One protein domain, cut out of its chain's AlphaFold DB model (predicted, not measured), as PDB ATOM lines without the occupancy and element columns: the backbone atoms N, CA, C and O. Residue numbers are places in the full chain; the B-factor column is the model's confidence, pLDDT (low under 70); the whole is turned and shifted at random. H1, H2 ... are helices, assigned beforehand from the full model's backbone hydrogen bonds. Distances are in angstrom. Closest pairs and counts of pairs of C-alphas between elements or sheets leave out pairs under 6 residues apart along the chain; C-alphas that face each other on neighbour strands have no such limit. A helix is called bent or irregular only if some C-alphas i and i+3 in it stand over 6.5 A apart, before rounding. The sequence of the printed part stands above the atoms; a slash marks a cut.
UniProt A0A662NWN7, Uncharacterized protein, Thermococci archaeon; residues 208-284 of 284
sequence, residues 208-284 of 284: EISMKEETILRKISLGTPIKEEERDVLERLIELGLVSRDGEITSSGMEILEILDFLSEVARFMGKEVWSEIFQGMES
ATOM      1  N   GLU A 208     -34.754 -41.230 -13.853       67.56
ATOM      2  CA  GLU A 208     -34.143 -42.405 -14.490       67.56
ATOM      3  C   GLU A 208     -34.897 -43.702 -14.157       67.56
ATOM      4  O   GLU A 208     -34.650 -44.735 -14.784       67.56
ATOM      5  N   ILE A 209     -35.832 -43.647 -13.200       75.12
ATOM      6  CA  ILE A 209     -36.730 -44.750 -12.863       75.12
ATOM      7  C   ILE A 209     -37.891 -44.756 -13.853       75.12
ATOM      8  O   ILE A 209     -38.705 -43.838 -13.909       75.12
ATOM      9  N   SER A 210     -37.992 -45.823 -14.639       78.81
ATOM     10  CA  SER A 210     -39.120 -46.025 -15.541       78.81
ATOM     11  C   SER A 210     -40.411 -46.331 -14.772       78.81
ATOM     12  O   SER A 210     -40.397 -46.912 -13.689       78.81
ATOM     13  N   MET A 211     -41.562 -46.072 -15.399       77.06
ATOM     14  CA  MET A 211     -42.881 -46.443 -14.855       77.06
ATOM     15  C   MET A 211     -42.984 -47.929 -14.465       77.06
ATOM     16  O   MET A 211     -43.707 -48.290 -13.534       77.06
ATOM     17  N   LYS A 212     -42.276 -48.813 -15.184       82.31
ATOM     18  CA  LYS A 212     -42.228 -50.247 -14.863       82.31
ATOM     19  C   LYS A 212     -41.451 -50.493 -13.571       82.31
ATOM     20  O   LYS A 212     -41.940 -51.221 -12.717       82.31
ATOM     21  N   GLU A 213     -40.290 -49.867 -13.410       85.19
ATOM     22  CA  GLU A 213     -39.466 -49.961 -12.199       85.19
ATOM     23  C   GLU A 213     -40.176 -49.374 -10.981       85.19
ATOM     24  O   GLU A 213     -40.207 -50.016  -9.935       85.19
ATOM     25  N   GLU A 214     -40.842 -48.228 -11.131       85.44
ATOM     26  CA  GLU A 214     -41.688 -47.654 -10.083       85.44
ATOM     27  C   GLU A 214     -42.805 -48.623  -9.670       85.44
ATOM     28  O   GLU A 214     -43.019 -48.877  -8.483       85.44
ATOM     29  N   THR A 215     -43.502 -49.217 -10.644       85.75
ATOM     30  CA  THR A 215     -44.583 -50.177 -10.376       85.75
ATOM     31  C   THR A 215     -44.075 -51.381  -9.580       85.75
ATOM     32  O   THR A 215     -44.746 -51.833  -8.650       85.75
ATOM     33  N   ILE A 216     -42.891 -51.899  -9.917       88.69
ATOM     34  CA  ILE A 216     -42.274 -53.015  -9.193       88.69
ATOM     35  C   ILE A 216     -41.803 -52.579  -7.800       88.69
ATOM     36  O   ILE A 216     -42.103 -53.278  -6.834       88.69
ATOM     37  N   LEU A 217     -41.180 -51.407  -7.648       88.81
ATOM     38  CA  LEU A 217     -40.813 -50.856  -6.337       88.81
ATOM     39  C   LEU A 217     -42.024 -50.727  -5.404       88.81
ATOM     40  O   LEU A 217     -41.951 -51.132  -4.243       88.81
ATOM     41  N   ARG A 218     -43.161 -50.235  -5.913       89.69
ATOM     42  CA  ARG A 218     -44.415 -50.135  -5.145       89.69
ATOM     43  C   ARG A 218     -44.991 -51.497  -4.775       89.69
ATOM     44  O   ARG A 218     -45.537 -51.661  -3.690       89.69
ATOM     45  N   LYS A 219     -44.879 -52.500  -5.650       90.88
ATOM     46  CA  LYS A 219     -45.278 -53.874  -5.306       90.88
ATOM     47  C   LYS A 219     -44.450 -54.416  -4.148       90.88
ATOM     48  O   LYS A 219     -45.026 -54.975  -3.218       90.88
ATOM     49  N   ILE A 220     -43.134 -54.208  -4.183       91.06
ATOM     50  CA  ILE A 220     -42.217 -54.659  -3.130       91.06
ATOM     51  C   ILE A 220     -42.525 -53.946  -1.810       91.06
ATOM     52  O   ILE A 220     -42.642 -54.611  -0.783       91.06
ATOM     53  N   SER A 221     -42.739 -52.625  -1.827       89.00
ATOM     54  CA  SER A 221     -43.067 -51.868  -0.607       89.00
ATOM     55  C   SER A 221     -44.387 -52.308   0.038       89.00
ATOM     56  O   SER A 221     -44.525 -52.270   1.259       89.00
ATOM     57  N   LEU A 222     -45.337 -52.791  -0.767       89.31
ATOM     58  CA  LEU A 222     -46.616 -53.347  -0.316       89.31
ATOM     59  C   LEU A 222     -46.552 -54.847   0.033       89.31
ATOM     60  O   LEU A 222     -47.586 -55.440   0.341       89.31
ATOM     61  N   GLY A 223     -45.379 -55.487  -0.052       85.69
ATOM     62  CA  GLY A 223     -45.218 -56.927   0.185       85.69
ATOM     63  C   GLY A 223     -45.919 -57.806  -0.858       85.69
ATOM     64  O   GLY A 223     -46.255 -58.961  -0.588       85.69
ATOM     65  N   THR A 224     -46.189 -57.261  -2.044       88.62
ATOM     66  CA  THR A 224     -46.828 -57.989  -3.142       88.62
ATOM     67  C   THR A 224     -45.798 -58.889  -3.834       88.62
ATOM     68  O   THR A 224     -44.731 -58.398  -4.205       88.62
ATOM     69  N   PRO A 225     -46.100 -60.182  -4.065       85.62
ATOM     70  CA  PRO A 225     -45.179 -61.088  -4.743       85.62
ATOM     71  C   PRO A 225     -44.822 -60.612  -6.154       85.62
ATOM     72  O   PRO A 225     -45.703 -60.228  -6.929       85.62
ATOM     73  N   ILE A 226     -43.536 -60.700  -6.491       89.25
ATOM     74  CA  ILE A 226     -43.013 -60.405  -7.827       89.25
ATOM     75  C   ILE A 226     -43.151 -61.641  -8.711       89.25
ATOM     76  O   ILE A 226     -42.828 -62.756  -8.296       89.25
ATOM     77  N   LYS A 227     -43.678 -61.452  -9.923       89.56
ATOM     78  CA  LYS A 227     -43.861 -62.543 -10.886       89.56
ATOM     79  C   LYS A 227     -42.560 -62.854 -11.623       89.56
ATOM     80  O   LYS A 227     -41.667 -62.018 -11.701       89.56
ATOM     81  N   GLU A 228     -42.470 -64.044 -12.216       86.12
ATOM     82  CA  GLU A 228     -41.271 -64.452 -12.963       86.12
ATOM     83  C   GLU A 228     -40.991 -63.502 -14.139       86.12
ATOM     84  O   GLU A 228     -39.842 -63.138 -14.366       86.12
ATOM     85  N   GLU A 229     -42.034 -63.007 -14.818       85.75
ATOM     86  CA  GLU A 229     -41.901 -62.009 -15.890       85.75
ATOM     87  C   GLU A 229     -41.411 -60.617 -15.428       85.75
ATOM     88  O   GLU A 229     -41.153 -59.748 -16.257       85.75
ATOM     89  N   GLU A 230     -41.293 -60.388 -14.118       88.94
ATOM     90  CA  GLU A 230     -40.860 -59.124 -13.509       88.94
ATOM     91  C   GLU A 230     -39.433 -59.212 -12.933       88.94
ATOM     92  O   GLU A 230     -38.923 -58.216 -12.410       88.94
ATOM     93  N   ARG A 231     -38.766 -60.376 -13.041       86.88
ATOM     94  CA  ARG A 231     -37.424 -60.599 -12.476       86.88
ATOM     95  C   ARG A 231     -36.354 -59.685 -13.049       86.88
ATOM     96  O   ARG A 231     -35.580 -59.147 -12.271       86.88
ATOM     97  N   ASP A 232     -36.347 -59.454 -14.356       88.38
ATOM     98  CA  ASP A 232     -35.336 -58.598 -14.990       88.38
ATOM     99  C   ASP A 232     -35.389 -57.159 -14.436       88.38
ATOM    100  O   ASP A 232     -34.370 -56.493 -14.260       88.38
ATOM    101  N   VAL A 233     -36.595 -56.683 -14.103       88.12
ATOM    102  CA  VAL A 233     -36.805 -55.367 -13.483       88.12
ATOM    103  C   VAL A 233     -36.362 -55.384 -12.019       88.12
ATOM    104  O   VAL A 233     -35.727 -54.440 -11.561       88.12
ATOM    105  N   LEU A 234     -36.656 -56.463 -11.287       89.00
ATOM    106  CA  LEU A 234     -36.190 -56.655  -9.913       89.00
ATOM    107  C   LEU A 234     -34.655 -56.685  -9.830       89.00
ATOM    108  O   LEU A 234     -34.088 -56.021  -8.968       89.00
ATOM    109  N   GLU A 235     -33.983 -57.408 -10.727       87.38
ATOM    110  CA  GLU A 235     -32.519 -57.480 -10.784       87.38
ATOM    111  C   GLU A 235     -31.909 -56.096 -11.008       87.38
ATOM    112  O   GLU A 235     -31.013 -55.692 -10.266       87.38
ATOM    113  N   ARG A 236     -32.477 -55.308 -11.926       85.38
ATOM    114  CA  ARG A 236     -32.059 -53.918 -12.140       85.38
ATOM    115  C   ARG A 236     -32.274 -53.039 -10.903       85.38
ATOM    116  O   ARG A 236     -31.404 -52.249 -10.553       85.38
ATOM    117  N   LEU A 237     -33.393 -53.187 -10.193       87.62
ATOM    118  CA  LEU A 237     -33.643 -52.456  -8.942       87.62
ATOM    119  C   LEU A 237     -32.667 -52.845  -7.816       87.62
ATOM    120  O   LEU A 237     -32.330 -52.002  -6.979       87.62
ATOM    121  N   ILE A 238     -32.192 -54.093  -7.805       87.94
ATOM    122  CA  ILE A 238     -31.136 -54.564  -6.899       87.94
ATOM    123  C   ILE A 238     -29.780 -53.966  -7.287       87.94
ATOM    124  O   ILE A 238     -29.040 -53.514  -6.413       87.94
ATOM    125  N   GLU A 239     -29.453 -53.916  -8.582       83.19
ATOM    126  CA  GLU A 239     -28.232 -53.271  -9.090       83.19
ATOM    127  C   GLU A 239     -28.184 -51.777  -8.751       83.19
ATOM    128  O   GLU A 239     -27.130 -51.257  -8.382       83.19
ATOM    129  N   LEU A 240     -29.337 -51.109  -8.801       79.44
ATOM    130  CA  LEU A 240     -29.517 -49.716  -8.386       79.44
ATOM    131  C   LEU A 240     -29.505 -49.529  -6.855       79.44
ATOM    132  O   LEU A 240     -29.546 -48.402  -6.366       79.44
ATOM    133  N   GLY A 241     -29.454 -50.614  -6.075       82.38
ATOM    134  CA  GLY A 241     -29.444 -50.571  -4.609       82.38
ATOM    135  C   GLY A 241     -30.772 -50.132  -3.979       82.38
ATOM    136  O   GLY A 241     -30.812 -49.807  -2.788       82.38
ATOM    137  N   LEU A 242     -31.859 -50.117  -4.752       84.88
ATOM    138  CA  LEU A 242     -33.203 -49.754  -4.285       84.88
ATOM    139  C   LEU A 242     -33.924 -50.921  -3.615       84.88
ATOM    140  O   LEU A 242     -34.826 -50.726  -2.801       84.88
ATOM    141  N   VAL A 243     -33.500 -52.136  -3.949       89.50
ATOM    142  CA  VAL A 243     -33.993 -53.385  -3.379       89.50
ATOM    143  C   VAL A 243     -32.789 -54.201  -2.906       89.50
ATOM    144  O   VAL A 243     -31.733 -54.213  -3.537       89.50
ATOM    145  N   SER A 244     -32.910 -54.843  -1.749       90.38
ATOM    146  CA  SER A 244     -31.893 -55.738  -1.212       90.38
ATOM    147  C   SER A 244     -31.846 -57.036  -2.022       90.38
ATOM    148  O   SER A 244     -32.786 -57.394  -2.728       90.38
ATOM    149  N   ARG A 245     -30.760 -57.803  -1.891       86.69
ATOM    150  CA  ARG A 245     -30.662 -59.124  -2.539       86.69
ATOM    151  C   ARG A 245     -31.723 -60.115  -2.053       86.69
ATOM    152  O   ARG A 245     -32.019 -61.066  -2.767       86.69
ATOM    153  N   ASP A 246     -32.291 -59.866  -0.877       85.94
ATOM    154  CA  ASP A 246     -33.361 -60.669  -0.286       85.94
ATOM    155  C   ASP A 246     -34.755 -60.241  -0.793       85.94
ATOM    156  O   ASP A 246     -35.766 -60.813  -0.393       85.94
ATOM    157  N   GLY A 247     -34.817 -59.260  -1.703       83.50
ATOM    158  CA  GLY A 247     -36.054 -58.782  -2.319       83.50
ATOM    159  C   GLY A 247     -36.818 -57.756  -1.481       83.50
ATOM    160  O   GLY A 247     -37.973 -57.474  -1.785       83.50
ATOM    161  N   GLU A 248     -36.200 -57.194  -0.440       90.06
ATOM    162  CA  GLU A 248     -36.808 -56.168   0.413       90.06
ATOM    163  C   GLU A 248     -36.465 -54.763  -0.082       90.06
ATOM    164  O   GLU A 248     -35.347 -54.508  -0.528       90.06
ATOM    165  N   ILE A 249     -37.399 -53.817   0.022       90.38
ATOM    166  CA  ILE A 249     -37.113 -52.424  -0.337       90.38
ATOM    167  C   ILE A 249     -36.079 -51.825   0.625       90.38
ATOM    168  O   ILE A 249     -36.188 -51.965   1.845       90.38
ATOM    169  N   THR A 250     -35.053 -51.164   0.089       85.62
ATOM    170  CA  THR A 250     -34.044 -50.487   0.913       85.62
ATOM    171  C   THR A 250     -34.552 -49.120   1.373       85.62
ATOM    172  O   THR A 250     -35.539 -48.594   0.856       85.62
ATOM    173  N   SER A 251     -33.844 -48.488   2.315       80.38
ATOM    174  CA  SER A 251     -34.116 -47.094   2.684       80.38
ATOM    175  C   SER A 251     -34.054 -46.164   1.467       80.38
ATOM    176  O   SER A 251     -34.919 -45.313   1.314       80.38
ATOM    177  N   SER A 252     -33.092 -46.375   0.564       74.94
ATOM    178  CA  SER A 252     -32.970 -45.603  -0.679       74.94
ATOM    179  C   SER A 252     -34.146 -45.848  -1.631       74.94
ATOM    180  O   SER A 252     -34.603 -44.921  -2.292       74.94
ATOM    181  N   GLY A 253     -34.665 -47.082  -1.687       81.75
ATOM    182  CA  GLY A 253     -35.868 -47.418  -2.455       81.75
ATOM    183  C   GLY A 253     -37.116 -46.708  -1.938       81.75
ATOM    184  O   GLY A 253     -37.874 -46.151  -2.731       81.75
ATOM    185  N   MET A 254     -37.301 -46.668  -0.615       83.06
ATOM    186  CA  MET A 254     -38.393 -45.914   0.011       83.06
ATOM    187  C   MET A 254     -38.269 -44.413  -0.258       83.06
ATOM    188  O   MET A 254     -39.240 -43.780  -0.657       83.06
ATOM    189  N   GLU A 255     -37.064 -43.864  -0.117       73.00
ATOM    190  CA  GLU A 255     -36.773 -42.454  -0.383       73.00
ATOM    191  C   GLU A 255     -37.087 -42.050  -1.836       73.00
ATOM    192  O   GLU A 255     -37.639 -40.977  -2.071       73.00
ATOM    193  N   ILE A 256     -36.792 -42.911  -2.815       75.25
ATOM    194  CA  ILE A 256     -37.139 -42.670  -4.225       75.25
ATOM    195  C   ILE A 256     -38.648 -42.711  -4.463       75.25
ATOM    196  O   ILE A 256     -39.161 -41.857  -5.185       75.25
ATOM    197  N   LEU A 257     -39.371 -43.654  -3.852       79.06
ATOM    198  CA  LEU A 257     -40.831 -43.703  -3.961       79.06
ATOM    199  C   LEU A 257     -41.487 -42.440  -3.392       79.06
ATOM    200  O   LEU A 257     -42.371 -41.882  -4.036       79.06
ATOM    201  N   GLU A 258     -41.014 -41.950  -2.244       74.62
ATOM    202  CA  GLU A 258     -41.498 -40.699  -1.643       74.62
ATOM    203  C   GLU A 258     -41.295 -39.496  -2.579       74.62
ATOM    204  O   GLU A 258     -42.175 -38.639  -2.699       74.62
ATOM    205  N   ILE A 259     -40.162 -39.442  -3.290       67.94
ATOM    206  CA  ILE A 259     -39.892 -38.403  -4.293       67.94
ATOM    207  C   ILE A 259     -40.824 -38.536  -5.498       67.94
ATOM    208  O   ILE A 259     -41.390 -37.534  -5.932       67.94
ATOM    209  N   LEU A 260     -41.021 -39.742  -6.030       71.62
ATOM    210  CA  LEU A 260     -41.916 -39.973  -7.171       71.62
ATOM    211  C   LEU A 260     -43.381 -39.645  -6.837       71.62
ATOM    212  O   LEU A 260     -44.086 -39.067  -7.669       71.62
ATOM    213  N   ASP A 261     -43.825 -39.950  -5.615       74.00
ATOM    214  CA  ASP A 261     -45.144 -39.566  -5.106       74.00
ATOM    215  C   ASP A 261     -45.302 -38.046  -5.047       74.00
ATOM    216  O   ASP A 261     -46.270 -37.498  -5.580       74.00
ATOM    217  N   PHE A 262     -44.312 -37.351  -4.486       68.88
ATOM    218  CA  PHE A 262     -44.309 -35.894  -4.444       68.88
ATOM    219  C   PHE A 262     -44.358 -35.265  -5.845       68.88
ATOM    220  O   PHE A 262     -45.183 -34.388  -6.107       68.88
ATOM    221  N   LEU A 263     -43.510 -35.728  -6.766       65.12
ATOM    222  CA  LEU A 263     -43.475 -35.225  -8.138       65.12
ATOM    223  C   LEU A 263     -44.809 -35.462  -8.860       65.12
ATOM    224  O   LEU A 263     -45.300 -34.578  -9.561       65.12
ATOM    225  N   SER A 264     -45.446 -36.613  -8.630       65.88
ATOM    226  CA  SER A 264     -46.774 -36.929  -9.171       65.88
ATOM    227  C   SER A 264     -47.871 -36.012  -8.623       65.88
ATOM    228  O   SER A 264     -48.788 -35.627  -9.357       65.88
ATOM    229  N   GLU A 265     -47.797 -35.630  -7.347       61.69
ATOM    230  CA  GLU A 265     -48.723 -34.658  -6.766       61.69
ATOM    231  C   GLU A 265     -48.531 -33.269  -7.372       61.69
ATOM    232  O   GLU A 265     -49.517 -32.666  -7.807       61.69
ATOM    233  N   VAL A 266     -47.285 -32.797  -7.485       56.69
ATOM    234  CA  VAL A 266     -46.955 -31.525  -8.149       56.69
ATOM    235  C   VAL A 266     -47.477 -31.517  -9.588       56.69
ATOM    236  O   VAL A 266     -48.194 -30.594  -9.974       56.69
ATOM    237  N   ALA A 267     -47.229 -32.583 -10.355       56.16
ATOM    238  CA  ALA A 267     -47.732 -32.757 -11.719       56.16
ATOM    239  C   ALA A 267     -49.256 -32.614 -11.821       56.16
ATOM    240  O   ALA A 267     -49.789 -31.977 -12.734       56.16
ATOM    241  N   ARG A 268     -49.978 -33.221 -10.872       52.66
ATOM    242  CA  ARG A 268     -51.440 -33.172 -10.814       52.66
ATOM    243  C   ARG A 268     -51.947 -31.755 -10.543       52.66
ATOM    244  O   ARG A 268     -52.977 -31.383 -11.099       52.66
ATOM    245  N   PHE A 269     -51.241 -30.986  -9.718       48.44
ATOM    246  CA  PHE A 269     -51.588 -29.597  -9.413       48.44
ATOM    247  C   PHE A 269     -51.246 -28.629 -10.556       48.44
ATOM    248  O   PHE A 269     -52.042 -27.738 -10.832       48.44
ATOM    249  N   MET A 270     -50.125 -28.829 -11.255       41.53
ATOM    250  CA  MET A 270     -49.682 -27.965 -12.363       41.53
ATOM    251  C   MET A 270     -50.425 -28.200 -13.692       41.53
ATOM    252  O   MET A 270     -50.260 -27.435 -14.639       41.53
ATOM    253  N   GLY A 271     -51.236 -29.258 -13.779       42.62
ATOM    254  CA  GLY A 271     -51.865 -29.703 -15.020       42.62
ATOM    255  C   GLY A 271     -50.944 -30.620 -15.834       42.62
ATOM    256  O   GLY A 271     -49.778 -30.320 -16.089       42.62
ATOM    257  N   LYS A 272     -51.489 -31.765 -16.270       41.69
ATOM    258  CA  LYS A 272     -50.743 -32.838 -16.959       41.69
ATOM    259  C   LYS A 272     -49.994 -32.383 -18.216       41.69
ATOM    260  O   LYS A 272     -48.991 -33.002 -18.557       41.69
ATOM    261  N   GLU A 273     -50.478 -31.358 -18.909       43.25
ATOM    262  CA  GLU A 273     -49.905 -30.873 -20.172       43.25
ATOM    263  C   GLU A 273     -48.541 -30.201 -19.947       43.25
ATOM    264  O   GLU A 273     -47.571 -30.577 -20.598       43.25
ATOM    265  N   VAL A 274     -48.422 -29.335 -18.932       41.22
ATOM    266  CA  VAL A 274     -47.157 -28.664 -18.567       41.22
ATOM    267  C   VAL A 274     -46.130 -29.663 -18.028       41.22
ATOM    268  O   VAL A 274     -44.945 -29.576 -18.335       41.22
ATOM    269  N   TRP A 275     -46.577 -30.653 -17.250       43.84
ATOM    270  CA  TRP A 275     -45.694 -31.705 -16.740       43.84
ATOM    271  C   TRP A 275     -45.169 -32.615 -17.857       43.84
ATOM    272  O   TRP A 275     -43.995 -32.971 -17.878       43.84
ATOM    273  N   SER A 276     -46.025 -32.962 -18.822       44.22
ATOM    274  CA  SER A 276     -45.619 -33.776 -19.970       44.22
ATOM    275  C   SER A 276     -44.591 -33.040 -20.831       44.22
ATOM    276  O   SER A 276     -43.626 -33.661 -21.237       44.22
ATOM    277  N   GLU A 277     -44.711 -31.726 -21.036       42.69
ATOM    278  CA  GLU A 277     -43.702 -30.937 -21.767       42.69
ATOM    279  C   GLU A 277     -42.328 -30.911 -21.071       42.69
ATOM    280  O   GLU A 277     -41.299 -30.966 -21.744       42.69
ATOM    281  N   ILE A 278     -42.297 -30.887 -19.735       43.12
ATOM    282  CA  ILE A 278     -41.057 -30.893 -18.941       43.12
ATOM    283  C   ILE A 278     -40.316 -32.237 -19.041       43.12
ATOM    284  O   ILE A 278     -39.095 -32.248 -19.168       43.12
ATOM    285  N   PHE A 279     -41.036 -33.365 -19.008       42.91
ATOM    286  CA  PHE A 279     -40.424 -34.703 -18.966       42.91
ATOM    287  C   PHE A 279     -40.440 -35.459 -20.308       42.91
ATOM    288  O   PHE A 279     -39.655 -36.383 -20.484       42.91
ATOM    289  N   GLN A 280     -41.269 -35.075 -21.288       42.62
ATOM    290  CA  GLN A 280     -41.214 -35.616 -22.662       42.62
ATOM    291  C   GLN A 280     -40.134 -34.946 -23.515       42.62
ATOM    292  O   GLN A 280     -39.694 -35.539 -24.497       42.62
ATOM    293  N   GLY A 281     -39.624 -33.774 -23.113       36.19
ATOM    294  CA  GLY A 281     -38.397 -33.207 -23.687       36.19
ATOM    295  C   GLY A 281     -37.141 -34.065 -23.453       36.19
ATOM    296  O   GLY A 281     -36.075 -33.731 -23.955       36.19
ATOM    297  N   MET A 282     -37.258 -35.166 -22.698       39.34
ATOM    298  CA  MET A 282     -36.178 -36.106 -22.388       39.34
ATOM    299  C   MET A 282     -36.142 -37.336 -23.317       39.34
ATOM    300  O   MET A 282     -35.218 -38.138 -23.206       39.34
ATOM    301  N   GLU A 283     -37.106 -37.494 -24.240       32.94
ATOM    302  CA  GLU A 283     -37.098 -38.560 -25.266       32.94
ATOM    303  C   GLU A 283     -36.634 -38.082 -26.662       32.94
ATOM    304  O   GLU A 283     -36.692 -38.851 -27.624       32.94
ATOM    305  N   SER A 284     -36.151 -36.840 -26.789       31.78
ATOM    306  CA  SER A 284     -35.639 -36.270 -28.050       31.78
ATOM    307  C   SER A 284     -34.143 -35.990 -28.028       31.78
ATOM    308  O   SER A 284     -33.717 -35.254 -27.112       31.78
TER     309      SER A 284
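AT A GLANCE: This is residues 208 to 284 of the 284 residues of an uncharacterized protein of Thermococci archaeon (UniProt A0A662NWN7). A long helix, H3, makes the longest axis; H1 packs on its first part, H2 packs across H1, and the short H4 folds back at the far end of H3, with a gap between H4 and the H1 and H2 pair. Residues 277 to 284, of which 277 to 280 belong to H4, stick out. The printed part has 77 residues, with four named helices in the order H1, H2, H3, H4 and no named strand: all helix. It is only just compact, close to loose, with a radius of gyration of the C-alphas of 13.8 A, and elongated, spanning 39 by 24 by 19 A.

IN THESE COORDINATES: H1 is residues 211 to 221, 15.2 A long, beginning at C-alpha 211 at (-42.881, -46.443, -14.855). H2 is residues 228 to 239, 17.6 A long, and irregular: C-alphas 229 and 232 are 7.5 A apart. H3 is residues 251 to 270, 28.9 A long. H4 is residues 272 to 280, 11.4 A long, ending at C-alpha 280 at (-41.214, -35.616, -22.662).

HOW THE PARTS SIT: H1 and H2 touch, about perpendicular at 88 degrees; their closest C-alphas, of Glu 213 and Val 233, are 6.2 A apart. H3 touches H1 with residues 253 to 257 alone, at a steep tilt of 54 degrees, opposite ways; the closest C-alphas, of Leu 217 and Gly 253, are 7.2 A apart. H3 and H4 are close but not clearly touching, at a steep tilt of 49 degrees, opposite ways; the closest C-alphas, of Ala 267 and Trp 275, are 5.5 A apart. H4 is apart from H1 and H2, and H2 is apart from H3. Every O i to N i+4 pair is within hydrogen-bond range in H1, H3 and H4; in H2 it is 6 of 8.

THE WHOLE: The two C-alphas farthest apart, of Asp 246 and Glu 273, are 39.5 A apart. The printed part has no cut and ends at Ser 284, the chain's last residue. The link from H2 to H3, 11 residues, is long. The mean pLDDT of the printed part is 73.0; residues 208, 259 and 262 to 284 are under 70, and H4 has a mean of 43.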